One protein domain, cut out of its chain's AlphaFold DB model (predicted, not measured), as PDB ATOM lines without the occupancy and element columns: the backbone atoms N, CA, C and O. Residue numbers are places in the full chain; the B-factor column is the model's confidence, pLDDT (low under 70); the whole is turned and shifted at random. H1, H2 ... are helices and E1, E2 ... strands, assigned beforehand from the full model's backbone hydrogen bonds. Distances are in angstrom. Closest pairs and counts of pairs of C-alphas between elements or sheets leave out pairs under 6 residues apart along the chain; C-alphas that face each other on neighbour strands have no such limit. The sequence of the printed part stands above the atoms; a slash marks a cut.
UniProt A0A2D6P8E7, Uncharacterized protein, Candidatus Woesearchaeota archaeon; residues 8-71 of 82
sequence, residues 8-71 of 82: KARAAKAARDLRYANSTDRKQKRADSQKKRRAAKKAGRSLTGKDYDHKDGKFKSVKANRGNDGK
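This is residues 8 to 71 of the 82 residues of an uncharacterized protein of Candidatus Woesearchaeota archaeon (UniProt A0A2D6P8E7). A small hairpin, E1 and E2, packs between the later part of long helix H2 and short helix H3, while helix H1, nearly end to end with H2, sticks out with its residues 8 to 20. The 64 printed residues have three named helices and two strands, in the order H1 H2 E1 E2 H3, mostly helix. The whole is loose, radius of gyration of the C-alphas 14.5 A, and elongated, 47 by 27 by 19 A.

H1, residues 8 to 21, spans 20.0 A from C-alpha 8 at (28.420, -32.906, 70.098). H2, residues 24 to 42, spans 27.2 A. E1 is residues 50 to 53, E2 58 to 61. H3, residues 62 to 67, ends at C-alpha 67 (36.499, -41.253, 43.751).

H1 and H2 are close but not clearly touching, C-alphas of Tyr 20 and Arg 26 closest at 7.6 A, at a steep tilt of 59 degrees. The closest C-alphas of H2 and E1, Ser 33 and Tyr 52, are 6.0 A apart. E1 and E2 form an antiparallel hairpin, N 51 and O 60 2.9 A apart. The closest C-alphas of E1 and H3, Lys 50 and Val 62, are 5.1 A apart. H2 and H3 are apart. Every O i to N i+4 pair in H1, H2 and H3 is within hydrogen-bond range.

The C-alphas of Lys 8 and Ala 43 are the farthest apart, 47.5 A. The printed part has no cut and no long link; no printed residue is under pLDDT 70.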
ATOM      1  N   LYS A   8      27.763 -31.781  69.417       97.31
ATOM      2  CA  LYS A   8      28.420 -32.906  70.098       97.31
ATOM      3  C   LYS A   8      28.808 -34.023  69.123       97.31
ATOM      4  O   LYS A   8      29.944 -34.494  69.145       97.31
ATOM      5  N   ALA A   9      27.903 -34.419  68.223       96.94
ATOM      6  CA  ALA A   9      28.171 -35.477  67.246       96.94
ATOM      7  C   ALA A   9      29.251 -35.076  66.225       96.94
ATOM      8  O   ALA A   9      30.086 -35.897  65.837       96.94
ATOM      9  N   ARG A  10      29.273 -33.803  65.814       96.25
ATOM     10  CA  ARG A  10      30.296 -33.256  64.917       96.25
ATOM     11  C   ARG A  10      31.680 -33.281  65.560       96.25
ATOM     12  O   ARG A  10      32.620 -33.749  64.921       96.25
ATOM     13  N   ALA A  11      31.791 -32.849  66.818       96.69
ATOM     14  CA  ALA A  11      33.042 -32.885  67.573       96.69
ATOM     15  C   ALA A  11      33.559 -34.325  67.742       96.69
ATOM     16  O   ALA A  11      34.714 -34.615  67.426       96.69
ATOM     17  N   ALA A  12      32.682 -35.257  68.130       97.25
ATOM     18  CA  ALA A  12      33.034 -36.671  68.252       97.25
ATOM     19  C   ALA A  12      33.510 -37.274  66.917       97.25
ATOM     20  O   ALA A  12      34.501 -38.008  66.868       97.25
ATOM     21  N   LYS A  13      32.840 -36.935  65.806       95.62
ATOM     22  CA  LYS A  13      33.262 -37.352  64.463       95.62
ATOM     23  C   LYS A  13      34.628 -36.781  64.089       95.62
ATOM     24  O   LYS A  13      35.459 -37.541  63.600       95.62
ATOM     25  N   ALA A  14      34.866 -35.496  64.338       96.12
ATOM     26  CA  ALA A  14      36.145 -34.855  64.052       96.12
ATOM     27  C   ALA A  14      37.294 -35.514  64.831       96.12
ATOM     28  O   ALA A  14      38.313 -35.863  64.238       96.12
ATOM     29  N   ALA A  15      37.102 -35.783  66.127       98.06
ATOM     30  CA  ALA A  15      38.093 -36.468  66.955       98.06
ATOM     31  C   ALA A  15      38.412 -37.881  66.433       98.06
ATOM     32  O   ALA A  15      39.579 -38.261  66.311       98.06
ATOM     33  N   ARG A  16      37.387 -38.661  66.068       97.44
ATOM     34  CA  ARG A  16      37.569 -40.000  65.482       97.44
ATOM     35  C   ARG A  16      38.298 -39.945  64.138       97.44
ATOM     36  O   ARG A  16      39.207 -40.741  63.908       97.44
ATOM     37  N   ASP A  17      37.913 -39.018  63.265       96.38
ATOM     38  CA  ASP A  17      38.522 -38.860  61.943       96.38
ATOM     39  C   ASP A  17      39.997 -38.418  62.071       96.38
ATOM     40  O   ASP A  17      40.858 -38.955  61.371       96.38
ATOM     41  N   LEU A  18      40.317 -37.531  63.024       97.38
ATOM     42  CA  LEU A  18      41.689 -37.115  63.338       97.38
ATOM     43  C   LEU A  18      42.544 -38.284  63.843       97.38
ATOM     44  O   LEU A  18      43.663 -38.483  63.365       97.38
ATOM     45  N   ARG A  19      42.015 -39.092  64.774       97.75
ATOM     46  CA  ARG A  19      42.697 -40.301  65.269       97.75
ATOM     47  C   ARG A  19      43.009 -41.264  64.127       97.75
ATOM     48  O   ARG A  19      44.146 -41.709  64.001       97.75
ATOM     49  N   TYR A  20      42.033 -41.538  63.261       95.69
ATOM     50  CA  TYR A  20      42.231 -42.415  62.107       95.69
ATOM     51  C   TYR A  20      43.267 -41.853  61.123       95.69
ATOM     52  O   TYR A  20      44.164 -42.577  60.687       95.69
ATOM     53  N   ALA A  21      43.205 -40.553  60.816       95.69
ATOM     54  CA  ALA A  21      44.164 -39.879  59.941       95.69
ATOM     55  C   ALA A  21      45.607 -39.923  60.479       95.69
ATOM     56  O   ALA A  21      46.556 -39.893  59.692       95.69
ATOM     57  N   ASN A  22      45.767 -40.032  61.800       96.50
ATOM     58  CA  ASN A  22      47.051 -40.127  62.490       96.50
ATOM     59  C   ASN A  22      47.461 -41.552  62.887       96.50
ATOM     60  O   ASN A  22      48.470 -41.712  63.579       96.50
ATOM     61  N   SER A  23      46.743 -42.574  62.415       96.81
ATOM     62  CA  SER A  23      47.171 -43.969  62.551       96.81
ATOM     63  C   SER A  23      48.527 -44.214  61.873       96.81
ATOM     64  O   SER A  23      48.942 -43.475  60.972       96.81
ATOM     65  N   THR A  24      49.237 -45.250  62.319       97.56
ATOM     66  CA  THR A  24      50.569 -45.632  61.820       97.56
ATOM     67  C   THR A  24      50.563 -45.888  60.313       97.56
ATOM     68  O   THR A  24      51.351 -45.278  59.595       97.56
ATOM     69  N   ASP A  25      49.607 -46.676  59.817       95.31
ATOM     70  CA  ASP A  25      49.415 -46.944  58.383       95.31
ATOM     71  C   ASP A  25      49.222 -45.649  57.572       95.31
ATOM     72  O   ASP A  25      49.880 -45.419  56.553       95.31
ATOM     73  N   ARG A  26      48.369 -44.730  58.050       96.25
ATOM     74  CA  ARG A  26      48.140 -43.445  57.372       96.25
ATOM     75  C   ARG A  26      49.378 -42.551  57.399       96.25
ATOM     76  O   ARG A  26      49.647 -41.866  56.414       96.25
ATOM     77  N   LYS A  27      50.150 -42.556  58.489       97.25
ATOM     78  CA  LYS A  27      51.446 -41.860  58.578       97.25
ATOM     79  C   LYS A  27      52.450 -42.416  57.562       97.25
ATOM     80  O   LYS A  27      53.022 -41.626  56.815       97.25
ATOM     81  N   GLN A  28      52.595 -43.737  57.471       97.12
ATOM     82  CA  GLN A  28      53.498 -44.396  56.520       97.12
ATOM     83  C   GLN A  28      53.128 -44.074  55.067       97.12
ATOM     84  O   GLN A  28      53.972 -43.607  54.306       97.12
ATOM     85  N   LYS A  29      51.845 -44.204  54.703       95.94
ATOM     86  CA  LYS A  29      51.349 -43.859  53.357       95.94
ATOM     87  C   LYS A  29      51.582 -42.389  52.999       95.94
ATOM     88  O   LYS A  29      51.927 -42.073  51.859       95.94
ATOM     89  N   ARG A  30      51.424 -41.465  53.959       96.12
ATOM     90  CA  ARG A  30      51.753 -40.040  53.754       96.12
ATOM     91  C   ARG A  30      53.241 -39.839  53.457       96.12
ATOM     92  O   ARG A  30      53.564 -39.123  52.508       96.12
ATOM     93  N   ALA A  31      54.122 -40.473  54.229       97.38
ATOM     94  CA  ALA A  31      55.568 -40.381  54.034       97.38
ATOM     95  C   ALA A  31      56.000 -40.956  52.672       97.38
ATOM     96  O   ALA A  31      56.712 -40.290  51.917       97.38
ATOM     97  N   ASP A  32      55.504 -42.142  52.313       97.75
ATOM     98  CA  ASP A  32      55.776 -42.782  51.023       97.75
ATOM     99  C   ASP A  32      55.297 -41.921  49.841       97.75
ATOM    100  O   ASP A  32      56.060 -41.631  48.914       97.75
ATOM    101  N   SER A  33      54.073 -41.393  49.924       96.81
ATOM    102  CA  SER A  33      53.541 -40.475  48.911       96.81
ATOM    103  C   SER A  33      54.429 -39.246  48.739       96.81
ATOM    104  O   SER A  33      54.681 -38.807  47.616       96.81
ATOM    105  N   GLN A  34      54.926 -38.674  49.840       96.94
ATOM    106  CA  GLN A  34      55.808 -37.512  49.790       96.94
ATOM    107  C   GLN A  34      57.157 -37.854  49.147       96.94
ATOM    108  O   GLN A  34      57.623 -37.092  48.295       96.94
ATOM    109  N   LYS A  35      57.751 -39.007  49.484       98.00
ATOM    110  CA  LYS A  35      58.980 -39.516  48.855       98.00
ATOM    111  C   LYS A  35      58.801 -39.649  47.340       98.00
ATOM    112  O   LYS A  35      59.594 -39.097  46.578       98.00
ATOM    113  N   LYS A  36      57.715 -40.286  46.897       97.56
ATOM    114  CA  LYS A  36      57.404 -40.476  45.470       97.56
ATOM    115  C   LYS A  36      57.153 -39.158  44.747       97.56
ATOM    116  O   LYS A  36      57.627 -38.973  43.629       97.56
ATOM    117  N   ARG A  37      56.465 -38.206  45.389       97.19
ATOM    118  CA  ARG A  37      56.268 -36.856  44.830       97.19
ATOM    119  C   ARG A  37      57.589 -36.123  44.633       97.19
ATOM    120  O   ARG A  37      57.771 -35.501  43.592       97.19
ATOM    121  N   ARG A  38      58.504 -36.190  45.606       97.50
ATOM    122  CA  ARG A  38      59.843 -35.586  45.494       97.50
ATOM    123  C   ARG A  38      60.636 -36.211  44.346       97.50
ATOM    124  O   ARG A  38      61.159 -35.475  43.518       97.50
ATOM    125  N   ALA A  39      60.650 -37.541  44.251       97.44
ATOM    126  CA  ALA A  39      61.333 -38.252  43.171       97.44
ATOM    127  C   ALA A  39      60.773 -37.889  41.784       97.44
ATOM    128  O   ALA A  39      61.531 -37.567  40.875       97.44
ATOM    129  N   ALA A  40      59.447 -37.863  41.627       96.75
ATOM    130  CA  ALA A  40      58.815 -37.508  40.359       96.75
ATOM    131  C   ALA A  40      59.072 -36.047  39.955       96.75
ATOM    132  O   ALA A  40      59.341 -35.788  38.784       96.75
ATOM    133  N   LYS A  41      59.054 -35.108  40.910       96.06
ATOM    134  CA  LYS A  41      59.446 -33.712  40.657       96.06
ATOM    135  C   LYS A  41      60.912 -33.598  40.232       96.06
ATOM    136  O   LYS A  41      61.196 -32.882  39.283       96.06
ATOM    137  N   LYS A  42      61.821 -34.325  40.896       97.25
ATOM    138  CA  LYS A  42      63.247 -34.378  40.523       97.25
ATOM    139  C   LYS A  42      63.439 -34.910  39.099       97.25
ATOM    140  O   LYS A  42      64.312 -34.439  38.389       97.25
ATOM    141  N   ALA A  43      62.591 -35.843  38.674       96.81
ATOM    142  CA  ALA A  43      62.561 -36.373  37.312       96.81
ATOM    143  C   ALA A  43      61.799 -35.481  36.302       96.81
ATOM    144  O   ALA A  43      61.414 -35.966  35.242       96.81
ATOM    145  N   GLY A  44      61.495 -34.220  36.634       96.06
ATOM    146  CA  GLY A  44      60.841 -33.270  35.721       96.06
ATOM    147  C   GLY A  44      59.348 -33.517  35.468       96.06
ATOM    148  O   GLY A  44      58.755 -32.890  34.594       96.06
ATOM    149  N   ARG A  45      58.692 -34.417  36.214       95.31
ATOM    150  CA  ARG A  45      57.270 -34.735  35.996       95.31
ATOM    151  C   ARG A  45      56.354 -33.713  36.669       95.31
ATOM    152  O   ARG A  45      56.433 -33.493  37.879       95.31
ATOM    153  N   SER A  46      55.380 -33.193  35.917       94.06
ATOM    154  CA  SER A  46      54.290 -32.386  36.478       94.06
ATOM    155  C   SER A  46      53.239 -33.257  37.183       94.06
ATOM    156  O   SER A  46      52.641 -34.175  36.605       94.06
ATOM    157  N   LEU A  47      53.006 -32.949  38.461       94.88
ATOM    158  CA  LEU A  47      52.045 -33.629  39.339       94.88
ATOM    159  C   LEU A  47      50.814 -32.767  39.654       94.88
ATOM    160  O   LEU A  47      50.078 -33.071  40.594       94.88
ATOM    161  N   THR A  48      50.597 -31.681  38.912       95.38
ATOM    162  CA  THR A  48      49.431 -30.812  39.099       95.38
ATOM    163  C   THR A  48      48.147 -31.631  38.978       95.38
ATOM    164  O   THR A  48      47.968 -32.396  38.030       95.38
ATOM    165  N   GLY A  49      47.278 -31.526  39.985       96.12
ATOM    166  CA  GLY A  49      46.014 -32.260  40.030       96.12
ATOM    167  C   GLY A  49      46.144 -33.779  40.197       96.12
ATOM    168  O   GLY A  49      45.176 -34.486  39.903       96.12
ATOM    169  N   LYS A  50      47.296 -34.301  40.655       96.69
ATOM    170  CA  LYS A  50      47.523 -35.743  40.847       96.69
ATOM    171  C   LYS A  50      47.876 -36.121  42.288       96.69
ATOM    172  O   LYS A  50      48.721 -35.486  42.915       96.69
ATOM    173  N   ASP A  51      47.298 -37.228  42.748       96.00
ATOM    174  CA  ASP A  51      47.598 -37.893  44.021       96.00
ATOM    175  C   ASP A  51      48.181 -39.291  43.739       96.00
ATOM    176  O   ASP A  51      47.800 -39.947  42.765       96.00
ATOM    177  N   TYR A  52      49.099 -39.772  44.585       96.81
ATOM    178  CA  TYR A  52      49.624 -41.136  44.460       96.81
ATOM    179  C   TYR A  52      48.591 -42.152  44.967       96.81
ATOM    180  O   TYR A  52      48.107 -42.051  46.096       96.81
ATOM    181  N   ASP A  53      48.228 -43.108  44.119       95.38
ATOM    182  CA  ASP A  53      47.311 -44.194  44.442       95.38
ATOM    183  C   ASP A  53      48.121 -45.424  44.869       95.38
ATOM    184  O   ASP A  53      48.896 -45.970  44.085       95.38
ATOM    185  N   HIS A  54      47.957 -45.852  46.122       93.50
ATOM    186  CA  HIS A  54      48.661 -47.024  46.651       93.50
ATOM    187  C   HIS A  54      48.010 -48.346  46.232       93.50
ATOM    188  O   HIS A  54      48.645 -49.381  46.393       93.50
ATOM    189  N   LYS A  55      46.772 -48.331  45.713       90.44
ATOM    190  CA  LYS A  55      46.122 -49.519  45.141       90.44
ATOM    191  C   LYS A  55      46.738 -49.854  43.784       90.44
ATOM    192  O   LYS A  55      47.107 -50.996  43.545       90.44
ATOM    193  N   ASP A  56      46.924 -48.832  42.952       91.56
ATOM    194  CA  ASP A  56      47.420 -48.980  41.577       91.56
ATOM    195  C   ASP A  56      48.922 -48.688  41.419       91.56
ATOM    196  O   ASP A  56      49.470 -48.793  40.323       91.56
ATOM    197  N   GLY A  57      49.593 -48.238  42.482       95.44
ATOM    198  CA  GLY A  57      51.029 -47.957  42.481       95.44
ATOM    199  C   GLY A  57      51.464 -46.763  41.621       95.44
ATOM    200  O   GLY A  57      52.656 -46.626  41.335       95.44
ATOM    201  N   LYS A  58      50.548 -45.870  41.222       95.69
ATOM    202  CA  LYS A  58      50.826 -44.766  40.282       95.69
ATOM    203  C   LYS A  58      50.159 -43.446  40.666       95.69
ATOM    204  O   LYS A  58      49.211 -43.403  41.446       95.69
ATOM    205  N   PHE A  59      50.639 -42.344  40.088       96.69
ATOM    206  CA  PHE A  59      49.969 -41.044  40.196       96.69
ATOM    207  C   PHE A  59      48.699 -41.027  39.343       96.69
ATOM    208  O   PHE A  59      48.767 -41.165  38.123       96.69
ATOM    209  N   LYS A  60      47.553 -40.806  39.985       96.25
ATOM    210  CA  LYS A  60      46.247 -40.633  39.340       96.25
ATOM    211  C   LYS A  60      45.753 -39.207  39.511       96.25
ATOM    212  O   LYS A  60      46.183 -38.512  40.429       96.25
ATOM    213  N   SER A  61      44.813 -38.781  38.669       96.25
ATOM    214  CA  SER A  61      44.094 -37.531  38.920       96.25
ATOM    215  C   SER A  61      43.410 -37.580  40.291       96.25
ATOM    216  O   SER A  61      42.954 -38.637  40.738       96.25
ATOM    217  N   VAL A  62      43.317 -36.430  40.958       94.88
ATOM    218  CA  VAL A  62      42.655 -36.300  42.267       94.88
ATOM    219  C   VAL A  62      41.237 -36.880  42.234       94.88
ATOM    220  O   VAL A  62      40.835 -37.585  43.159       94.88
ATOM    221  N   LYS A  63      40.498 -36.632  41.144       93.50
ATOM    222  CA  LYS A  63      39.135 -37.140  40.943       93.50
ATOM    223  C   LYS A  63      39.089 -38.669  40.907       93.50
ATOM    224  O   LYS A  63      38.258 -39.257  41.594       93.50
ATOM    225  N   ALA A  64      39.981 -39.301  40.147       93.38
ATOM    226  CA  ALA A  64      40.028 -40.755  40.027       93.38
ATOM    227  C   ALA A  64      40.455 -41.415  41.350       93.38
ATOM    228  O   ALA A  64      39.761 -42.298  41.847       93.38
ATOM    229  N   ASN A  65      41.521 -40.913  41.980       92.88
ATOM    230  CA  ASN A  65      42.051 -41.468  43.229       92.88
ATOM    231  C   ASN A  65      41.027 -41.366  44.379       92.88
ATOM    232  O   ASN A  65      40.650 -42.364  44.989       92.88
ATOM    233  N   ARG A  66      40.487 -40.166  44.634       90.88
ATOM    234  CA  ARG A  66      39.535 -39.952  45.741       90.88
ATOM    235  C   ARG A  66      38.146 -40.534  45.466       90.88
ATOM    236  O   ARG A  66      37.399 -40.784  46.409       90.88
ATOM    237  N   GLY A  67      37.793 -40.732  44.195       89.94
ATOM    238  CA  GLY A  67      36.499 -41.253  43.751       89.94
ATOM    239  C   GLY A  67      36.447 -42.762  43.487       89.94
ATOM    240  O   GLY A  67      35.396 -43.234  43.052       89.94
ATOM    241  N   ASN A  68      37.538 -43.509  43.712       88.56
ATOM    242  CA  ASN A  68      37.681 -44.914  43.296       88.56
ATOM    243  C   ASN A  68      37.324 -45.106  41.809       88.56
ATOM    244  O   ASN A  68      36.420 -45.866  41.462       88.56
ATOM    245  N   ASP A  69      37.949 -44.309  40.942       89.06
ATOM    246  CA  ASP A  69      37.726 -44.298  39.490       89.06
ATOM    247  C   ASP A  69      36.247 -44.095  39.095       89.06
ATOM    248  O   ASP A  69      35.767 -44.612  38.091       89.06
ATOM    249  N   GLY A  70      35.489 -43.361  39.920       88.00
ATOM    250  CA  GLY A  70      34.062 -43.098  39.707       88.00
ATOM    251  C   GLY A  70      33.134 -44.247  40.113       88.00
ATOM    252  O   GLY A  70      31.918 -44.084  40.092       88.00
ATOM    253  N   LYS A  71      33.675 -45.387  40.557       87.25
ATOM    254  CA  LYS A  71      32.890 -46.552  41.007       87.25
ATOM    255  C   LYS A  71      32.314 -46.368  42.413       87.25
ATOM    256  O   LYS A  71      31.439 -47.131  42.833       87.25
TER     257      LYS A  71